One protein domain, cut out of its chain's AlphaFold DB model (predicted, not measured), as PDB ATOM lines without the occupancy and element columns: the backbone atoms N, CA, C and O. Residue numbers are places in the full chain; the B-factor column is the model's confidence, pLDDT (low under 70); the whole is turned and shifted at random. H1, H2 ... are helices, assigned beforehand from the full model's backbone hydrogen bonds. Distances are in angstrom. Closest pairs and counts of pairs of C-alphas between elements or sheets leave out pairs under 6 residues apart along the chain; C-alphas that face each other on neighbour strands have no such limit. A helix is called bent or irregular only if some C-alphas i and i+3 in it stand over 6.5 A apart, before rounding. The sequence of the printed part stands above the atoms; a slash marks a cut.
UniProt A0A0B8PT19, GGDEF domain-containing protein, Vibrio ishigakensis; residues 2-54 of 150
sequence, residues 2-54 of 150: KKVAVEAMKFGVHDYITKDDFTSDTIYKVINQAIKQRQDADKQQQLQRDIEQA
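AT A GLANCE: This is residues 2 to 54 of the 150 residues of the protein "GGDEF domain-containing protein" of Vibrio ishigakensis (UniProt A0A0B8PT19). The model is an open Z drawn by one chain: the short helix H1, a long link without a named element that folds back past it, and the long helix H2, which sets out again roughly the way H1 runs and makes most of the length. H1 and H2 do not pack on each other, and the far part of H2, residues 35 to 53, sticks out as a bare arm. The printed part has 53 residues with two named helices, H1 then H2, and no named strand; the class is all helix. It is extended, with a radius of gyration of the C-alphas of 15.7 A, and its outline is flat, spanning 50 by 26 by 10 A.

HOW THE PARTS SIT: H1, residues 2 to 10, and H2, residues 24 to 53, are apart, with no C-alpha of the one within 8 A of the other. The long link between them has 13 residues, 11 to 23. In both helices every O i to N i+4 pair is within hydrogen-bond range. Residues 19 to 25 stand free, and so do residues 35 to 54, of which 35 to 53 belong to H2.

IN THESE COORDINATES: H1 begins at C-alpha 2, at (212.079, 258.753, 249.867), and measures 12.8 A from first to last C-alpha. H2 begins at C-alpha 24, at (189.792, 257.660, 254.075), and ends at C-alpha 53, at (203.274, 222.731, 274.793), 42.8 A away. Neither helix is bent or irregular.

THE WHOLE: The two C-alphas farthest apart are those of Asp 20 and Ala 54, at 49.9 A. The printed part runs from residue 2 to residue 54 of a chain of 150 residues and has no cut. Its mean pLDDT is 82.6; residue 2 and residues 50 to 54 are under 70.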
ATOM      1  N   LYS A   2     211.499 260.073 249.504       62.03
ATOM      2  CA  LYS A   2     212.079 258.753 249.867       62.03
ATOM      3  C   LYS A   2     213.015 258.738 251.095       62.03
ATOM      4  O   LYS A   2     212.960 257.794 251.867       62.03
ATOM      5  N   LYS A   3     213.825 259.784 251.322       77.25
ATOM      6  CA  LYS A   3     214.724 259.864 252.496       77.25
ATOM      7  C   LYS A   3     213.981 259.881 253.837       77.25
ATOM      8  O   LYS A   3     214.438 259.241 254.769       77.25
ATOM      9  N   VAL A   4     212.848 260.580 253.923       78.94
ATOM     10  CA  VAL A   4     212.080 260.709 255.176       78.94
ATOM     11  C   VAL A   4     211.353 259.408 255.502       78.94
ATOM     12  O   VAL A   4     211.370 258.983 256.648       78.94
ATOM     13  N   ALA A   5     210.792 258.737 254.493       76.06
ATOM     14  CA  ALA A   5     210.157 257.432 254.669       76.06
ATOM     15  C   ALA A   5     211.166 256.363 255.125       76.06
ATOM     16  O   ALA A   5     210.903 255.622 256.066       76.06
ATOM     17  N   VAL A   6     212.353 256.325 254.507       80.06
ATOM     18  CA  VAL A   6     213.432 255.405 254.905       80.06
ATOM     19  C   VAL A   6     213.919 255.696 256.324       80.06
ATOM     20  O   VAL A   6     214.189 254.766 257.076       80.06
ATOM     21  N   GLU A   7     214.015 256.967 256.711       84.81
ATOM     22  CA  GLU A   7     214.436 257.338 258.062       84.81
ATOM     23  C   GLU A   7     213.364 256.998 259.107       84.81
ATOM     24  O   GLU A   7     213.687 256.428 260.141       84.81
ATOM     25  N   ALA A   8     212.083 257.233 258.811       81.44
ATOM     26  CA  ALA A   8     210.966 256.838 259.672       81.44
ATOM     27  C   ALA A   8     210.921 255.318 259.913       81.44
ATOM     28  O   ALA A   8     210.719 254.875 261.044       81.44
ATOM     29  N   MET A   9     211.190 254.513 258.880       81.12
ATOM     30  CA  MET A   9     211.261 253.051 258.993       81.12
ATOM     31  C   MET A   9     212.375 252.590 259.948       81.12
ATOM     32  O   MET A   9     212.183 251.639 260.702       81.12
ATOM     33  N   LYS A  10     213.519 253.291 259.996       84.94
ATOM     34  CA  LYS A  10     214.598 252.981 260.957       84.94
ATOM     35  C   LYS A  10     214.193 253.214 262.414       84.94
ATOM     36  O   LYS A  10     214.766 252.590 263.301       84.94
ATOM     37  N   PHE A  11     213.211 254.079 262.659       84.75
ATOM     38  CA  PHE A  11     212.651 254.328 263.989       84.75
ATOM     39  C   PHE A  11     211.479 253.395 264.340       84.75
ATOM     40  O   PHE A  11     210.821 253.603 265.356       84.75
ATOM     41  N   GLY A  12     211.221 252.359 263.532       79.69
ATOM     42  CA  GLY A  12     210.182 251.364 263.808       79.69
ATOM     43  C   GLY A  12     208.776 251.796 263.393       79.69
ATOM     44  O   GLY A  12     207.797 251.216 263.862       79.69
ATOM     45  N   VAL A  13     208.652 252.806 262.526       84.00
ATOM     46  CA  VAL A  13     207.370 253.121 261.887       84.00
ATOM     47  C   VAL A  13     206.996 251.977 260.952       84.00
ATOM     48  O   VAL A  13     207.790 251.578 260.108       84.00
ATOM     49  N   HIS A  14     205.781 251.461 261.121       74.38
ATOM     50  CA  HIS A  14     205.324 250.257 260.428       74.38
ATOM     51  C   HIS A  14     204.851 250.524 258.996       74.38
ATOM     52  O   HIS A  14     204.984 249.665 258.131       74.38
ATOM     53  N   ASP A  15     204.311 251.718 258.744       80.69
ATOM     54  CA  ASP A  15     203.859 252.141 257.418       80.69
ATOM     55  C   ASP A  15     203.947 253.669 257.255       80.69
ATOM     56  O   ASP A  15     203.888 254.417 258.234       80.69
ATOM     57  N   TYR A  16     204.100 254.145 256.018       83.88
ATOM     58  CA  TYR A  16     204.253 255.562 255.683       83.88
ATOM     59  C   TYR A  16     203.260 255.969 254.591       83.88
ATOM     60  O   TYR A  16     203.355 255.515 253.452       83.88
ATOM     61  N   ILE A  17     202.355 256.893 254.922       85.12
ATOM     62  CA  ILE A  17     201.354 257.435 253.992       85.12
ATOM     63  C   ILE A  17     201.765 258.857 253.592       85.12
ATOM     64  O   ILE A  17     202.099 259.685 254.443       85.12
ATOM     65  N   THR A  18     201.760 259.154 252.291       86.69
ATOM     66  CA  THR A  18     202.011 260.515 251.792       86.69
ATOM     67  C   THR A  18     200.778 261.399 251.996       86.69
ATOM     68  O   THR A  18     199.665 260.907 252.152       86.69
ATOM     69  N   LYS A  19     200.947 262.726 251.982       82.19
ATOM     70  CA  LYS A  19     199.804 263.648 252.102       82.19
ATOM     71  C   LYS A  19     198.836 263.554 250.919       82.19
ATOM     72  O   LYS A  19     197.648 263.773 251.117       82.19
ATOM     73  N   ASP A  20     199.340 263.215 249.735       84.56
ATOM     74  CA  ASP A  20     198.536 263.103 248.514       84.56
ATOM     75  C   ASP A  20     197.684 261.822 248.520       84.56
ATOM     76  O   ASP A  20     196.566 261.814 248.014       84.56
ATOM     77  N   ASP A  21     198.170 260.772 249.189       82.31
ATOM     78  CA  ASP A  21     197.471 259.493 249.347       82.31
ATOM     79  C   ASP A  21     196.645 259.415 250.644       82.31
ATOM     80  O   ASP A  21     196.095 258.355 250.970       82.31
ATOM     81  N   PHE A  22     196.545 260.518 251.397       85.38
ATOM     82  CA  PHE A  22     195.831 260.601 252.675       85.38
ATOM     83  C   PHE A  22     194.314 260.668 252.459       85.38
ATOM     84  O   PHE A  22     193.650 261.676 252.702       85.38
ATOM     85  N   THR A  23     193.760 259.562 251.975       91.88
ATOM     86  CA  THR A  23     192.323 259.372 251.789       91.88
ATOM     87  C   THR A  23     191.771 258.438 252.855       91.88
ATOM     88  O   THR A  23     192.490 257.597 253.402       91.88
ATOM     89  N   SER A  24     190.471 258.545 253.127       88.12
ATOM     90  CA  SER A  24     189.792 257.660 254.075       88.12
ATOM     91  C   SER A  24     190.003 256.183 253.724       88.12
ATOM     92  O   SER A  24     190.311 255.394 254.608       88.12
ATOM     93  N   ASP A  25     189.910 255.812 252.443       90.12
ATOM     94  CA  ASP A  25     190.101 254.430 251.976       90.12
ATOM     95  C   ASP A  25     191.529 253.919 252.231       90.12
ATOM     96  O   ASP A  25     191.711 252.821 252.762       90.12
ATOM     97  N   THR A  26     192.544 254.744 251.946       87.44
ATOM     98  CA  THR A  26     193.949 254.419 252.242       87.44
ATOM     99  C   THR A  26     194.161 254.201 253.740       87.44
ATOM    100  O   THR A  26     194.787 253.222 254.144       87.44
ATOM    101  N   ILE A  27     193.599 255.076 254.579       88.19
ATOM    102  CA  ILE A  27     193.725 254.984 256.039       88.19
ATOM    103  C   ILE A  27     193.047 253.714 256.561       88.19
ATOM    104  O   ILE A  27     193.650 252.972 257.340       88.19
ATOM    105  N   TYR A  28     191.826 253.419 256.103       91.44
ATOM    106  CA  TYR A  28     191.110 252.197 256.478       91.44
ATOM    107  C   TYR A  28     191.899 250.938 256.104       91.44
ATOM    108  O   TYR A  28     191.977 250.004 256.905       91.44
ATOM    109  N   LYS A  29     192.516 250.904 254.918       88.81
ATOM    110  CA  LYS A  29     193.342 249.773 254.473       88.81
ATOM    111  C   LYS A  29     194.578 249.575 255.347       88.81
ATOM    112  O   LYS A  29     194.785 248.465 255.833       88.81
ATOM    113  N   VAL A  30     195.349 250.636 255.593       88.81
ATOM    114  CA  VAL A  30     196.588 250.558 256.388       88.81
ATOM    115  C   VAL A  30     196.300 250.137 257.829       88.81
ATOM    116  O   VAL A  30     196.966 249.245 258.355       88.81
ATOM    117  N   ILE A  31     195.262 250.700 258.457       90.19
ATOM    118  CA  ILE A  31     194.869 250.326 259.824       90.19
ATOM    119  C   ILE A  31     194.460 248.851 259.888       90.19
ATOM    120  O   ILE A  31     194.953 248.112 260.741       90.19
ATOM    121  N   ASN A  32     193.596 248.396 258.977       92.81
ATOM    122  CA  ASN A  32     193.143 247.003 258.966       92.81
ATOM    123  C   ASN A  32     194.293 246.025 258.702       92.81
ATOM    124  O   ASN A  32     194.339 244.951 259.302       92.81
ATOM    125  N   GLN A  33     195.241 246.396 257.842       89.88
ATOM    126  CA  GLN A  33     196.434 245.599 257.586       89.88
ATOM    127  C   GLN A  33     197.330 245.505 258.825       89.88
ATOM    128  O   GLN A  33     197.771 244.406 259.158       89.88
ATOM    129  N   ALA A  34     197.554 246.610 259.539       88.50
ATOM    130  CA  ALA A  34     198.335 246.614 260.774       88.50
ATOM    131  C   ALA A  34     197.672 245.766 261.876       88.50
ATOM    132  O   ALA A  34     198.344 244.970 262.536       88.50
ATOM    133  N   ILE A  35     196.347 245.873 262.034       92.06
ATOM    134  CA  ILE A  35     195.574 245.039 262.969       92.06
ATOM    135  C   ILE A  35     195.712 243.561 262.600       92.06
ATOM    136  O   ILE A  35     196.024 242.742 263.463       92.06
ATOM    137  N   LYS A  36     195.527 243.217 261.322       92.38
ATOM    138  CA  LYS A  36     195.639 241.836 260.843       92.38
ATOM    139  C   LYS A  36     197.044 241.274 261.056       92.38
ATOM    140  O   LYS A  36     197.178 240.180 261.582       92.38
ATOM    141  N   GLN A  37     198.087 242.035 260.726       90.19
ATOM    142  CA  GLN A  37     199.474 241.620 260.952       90.19
ATOM    143  C   GLN A  37     199.766 241.376 262.432       90.19
ATOM    144  O   GLN A  37     200.452 240.412 262.769       90.19
ATOM    145  N   ARG A  38     199.216 242.205 263.327       91.00
ATOM    146  CA  ARG A  38     199.338 241.973 264.765       91.00
ATOM    147  C   ARG A  38     198.613 240.697 265.199       91.00
ATOM    148  O   ARG A  38     199.195 239.902 265.927       91.00
ATOM    149  N   GLN A  39     197.386 240.483 264.730       92.88
ATOM    150  CA  GLN A  39     196.618 239.267 265.021       92.88
ATOM    151  C   GLN A  39     197.325 238.006 264.512       92.88
ATOM    152  O   GLN A  39     197.377 237.005 265.223       92.88
ATOM    153  N   ASP A  40     197.897 238.060 263.310       92.44
ATOM    154  CA  ASP A  40     198.650 236.956 262.718       92.44
ATOM    155  C   ASP A  40     199.934 236.674 263.516       92.44
ATOM    156  O   ASP A  40     200.222 235.515 263.811       92.44
ATOM    157  N   ALA A  41     200.658 237.714 263.949       90.25
ATOM    158  CA  ALA A  41     201.836 237.573 264.807       90.25
ATOM    159  C   ALA A  41     201.489 236.972 266.179       90.25
ATOM    160  O   ALA A  41     202.154 236.038 266.630       90.25
ATOM    161  N   ASP A  42     200.416 237.446 266.818       90.94
ATOM    162  CA  ASP A  42     199.944 236.917 268.101       90.94
ATOM    163  C   ASP A  42     199.511 235.442 267.958       90.94
ATOM    164  O   ASP A  42     199.840 234.606 268.806       90.94
ATOM    165  N   LYS A  43     198.829 235.093 266.857       87.88
ATOM    166  CA  LYS A  43     198.412 233.718 266.542       87.88
ATOM    167  C   LYS A  43     199.602 232.810 266.251       87.88
ATOM    168  O   LYS A  43     199.613 231.675 266.717       87.88
ATOM    169  N   GLN A  44     200.607 233.294 265.526       88.69
ATOM    170  CA  GLN A  44     201.847 232.563 265.277       88.69
ATOM    171  C   GLN A  44     202.603 232.310 266.584       88.69
ATOM    172  O   GLN A  44     203.045 231.192 266.826       88.69
ATOM    173  N   GLN A  45     202.693 233.312 267.459       88.06
ATOM    174  CA  GLN A  45     203.315 233.160 268.770       88.06
ATOM    175  C   GLN A  45     202.532 232.179 269.656       88.06
ATOM    176  O   GLN A  45     203.134 231.419 270.409       88.06
ATOM    177  N   GLN A  46     201.198 232.164 269.558       79.06
ATOM    178  CA  GLN A  46     200.363 231.191 270.258       79.06
ATOM    179  C   GLN A  46     200.553 229.775 269.714       79.06
ATOM    180  O   GLN A  46     200.807 228.879 270.501       79.06
ATOM    181  N   LEU A  47     200.527 229.576 268.396       76.06
ATOM    182  CA  LEU A  47     200.796 228.279 267.764       76.06
ATOM    183  C   LEU A  47     202.194 227.756 268.099       76.06
ATOM    184  O   LEU A  47     202.358 226.571 268.353       76.06
ATOM    185  N   GLN A  48     203.195 228.637 268.135       76.44
ATOM    186  CA  GLN A  48     204.552 228.291 268.542       76.44
ATOM    187  C   GLN A  48     204.581 227.808 269.999       76.44
ATOM    188  O   GLN A  48     205.134 226.747 270.279       76.44
ATOM    189  N   ARG A  49     203.898 228.523 270.904       70.06
ATOM    190  CA  ARG A  49     203.695 228.075 272.287       70.06
ATOM    191  C   ARG A  49     202.933 226.757 272.356       70.06
ATOM    192  O   ARG A  49     203.288 225.918 273.165       70.06
ATOM    193  N   ASP A  50     201.913 226.557 271.532       62.97
ATOM    194  CA  ASP A  50     201.098 225.340 271.528       62.97
ATOM    195  C   ASP A  50     201.906 224.131 271.012       62.97
ATOM    196  O   ASP A  50     201.771 223.029 271.537       62.97
ATOM    197  N   ILE A  51     202.802 224.334 270.038       67.88
ATOM    198  CA  ILE A  51     203.774 223.332 269.563       67.88
ATOM    199  C   ILE A  51     204.794 223.009 270.661       67.88
ATOM    200  O   ILE A  51     205.084 221.841 270.911       67.88
ATOM    201  N   GLU A  52     205.306 224.021 271.359       61.25
ATOM    202  CA  GLU A  52     206.184 223.835 272.521       61.25
ATOM    203  C   GLU A  52     205.447 223.115 273.666       61.25
ATOM    204  O   GLU A  52     206.005 222.244 274.339       61.25
ATOM    205  N   GLN A  53     204.153 223.402 273.840       54.78
ATOM    206  CA  GLN A  53     203.274 222.731 274.793       54.78
ATOM    207  C   GLN A  53     202.903 221.300 274.370       54.78
ATOM    208  O   GLN A  53     202.631 220.448 275.221       54.78
ATOM    209  N   ALA A  54     202.948 220.976 273.078       57.84
ATOM    210  CA  ALA A  54     202.719 219.615 272.599       57.84
ATOM    211  C   ALA A  54     203.779 218.619 273.122       57.84
ATOM    212  O   ALA A  54     203.564 217.410 273.063       57.84
TER     213      ALA A  54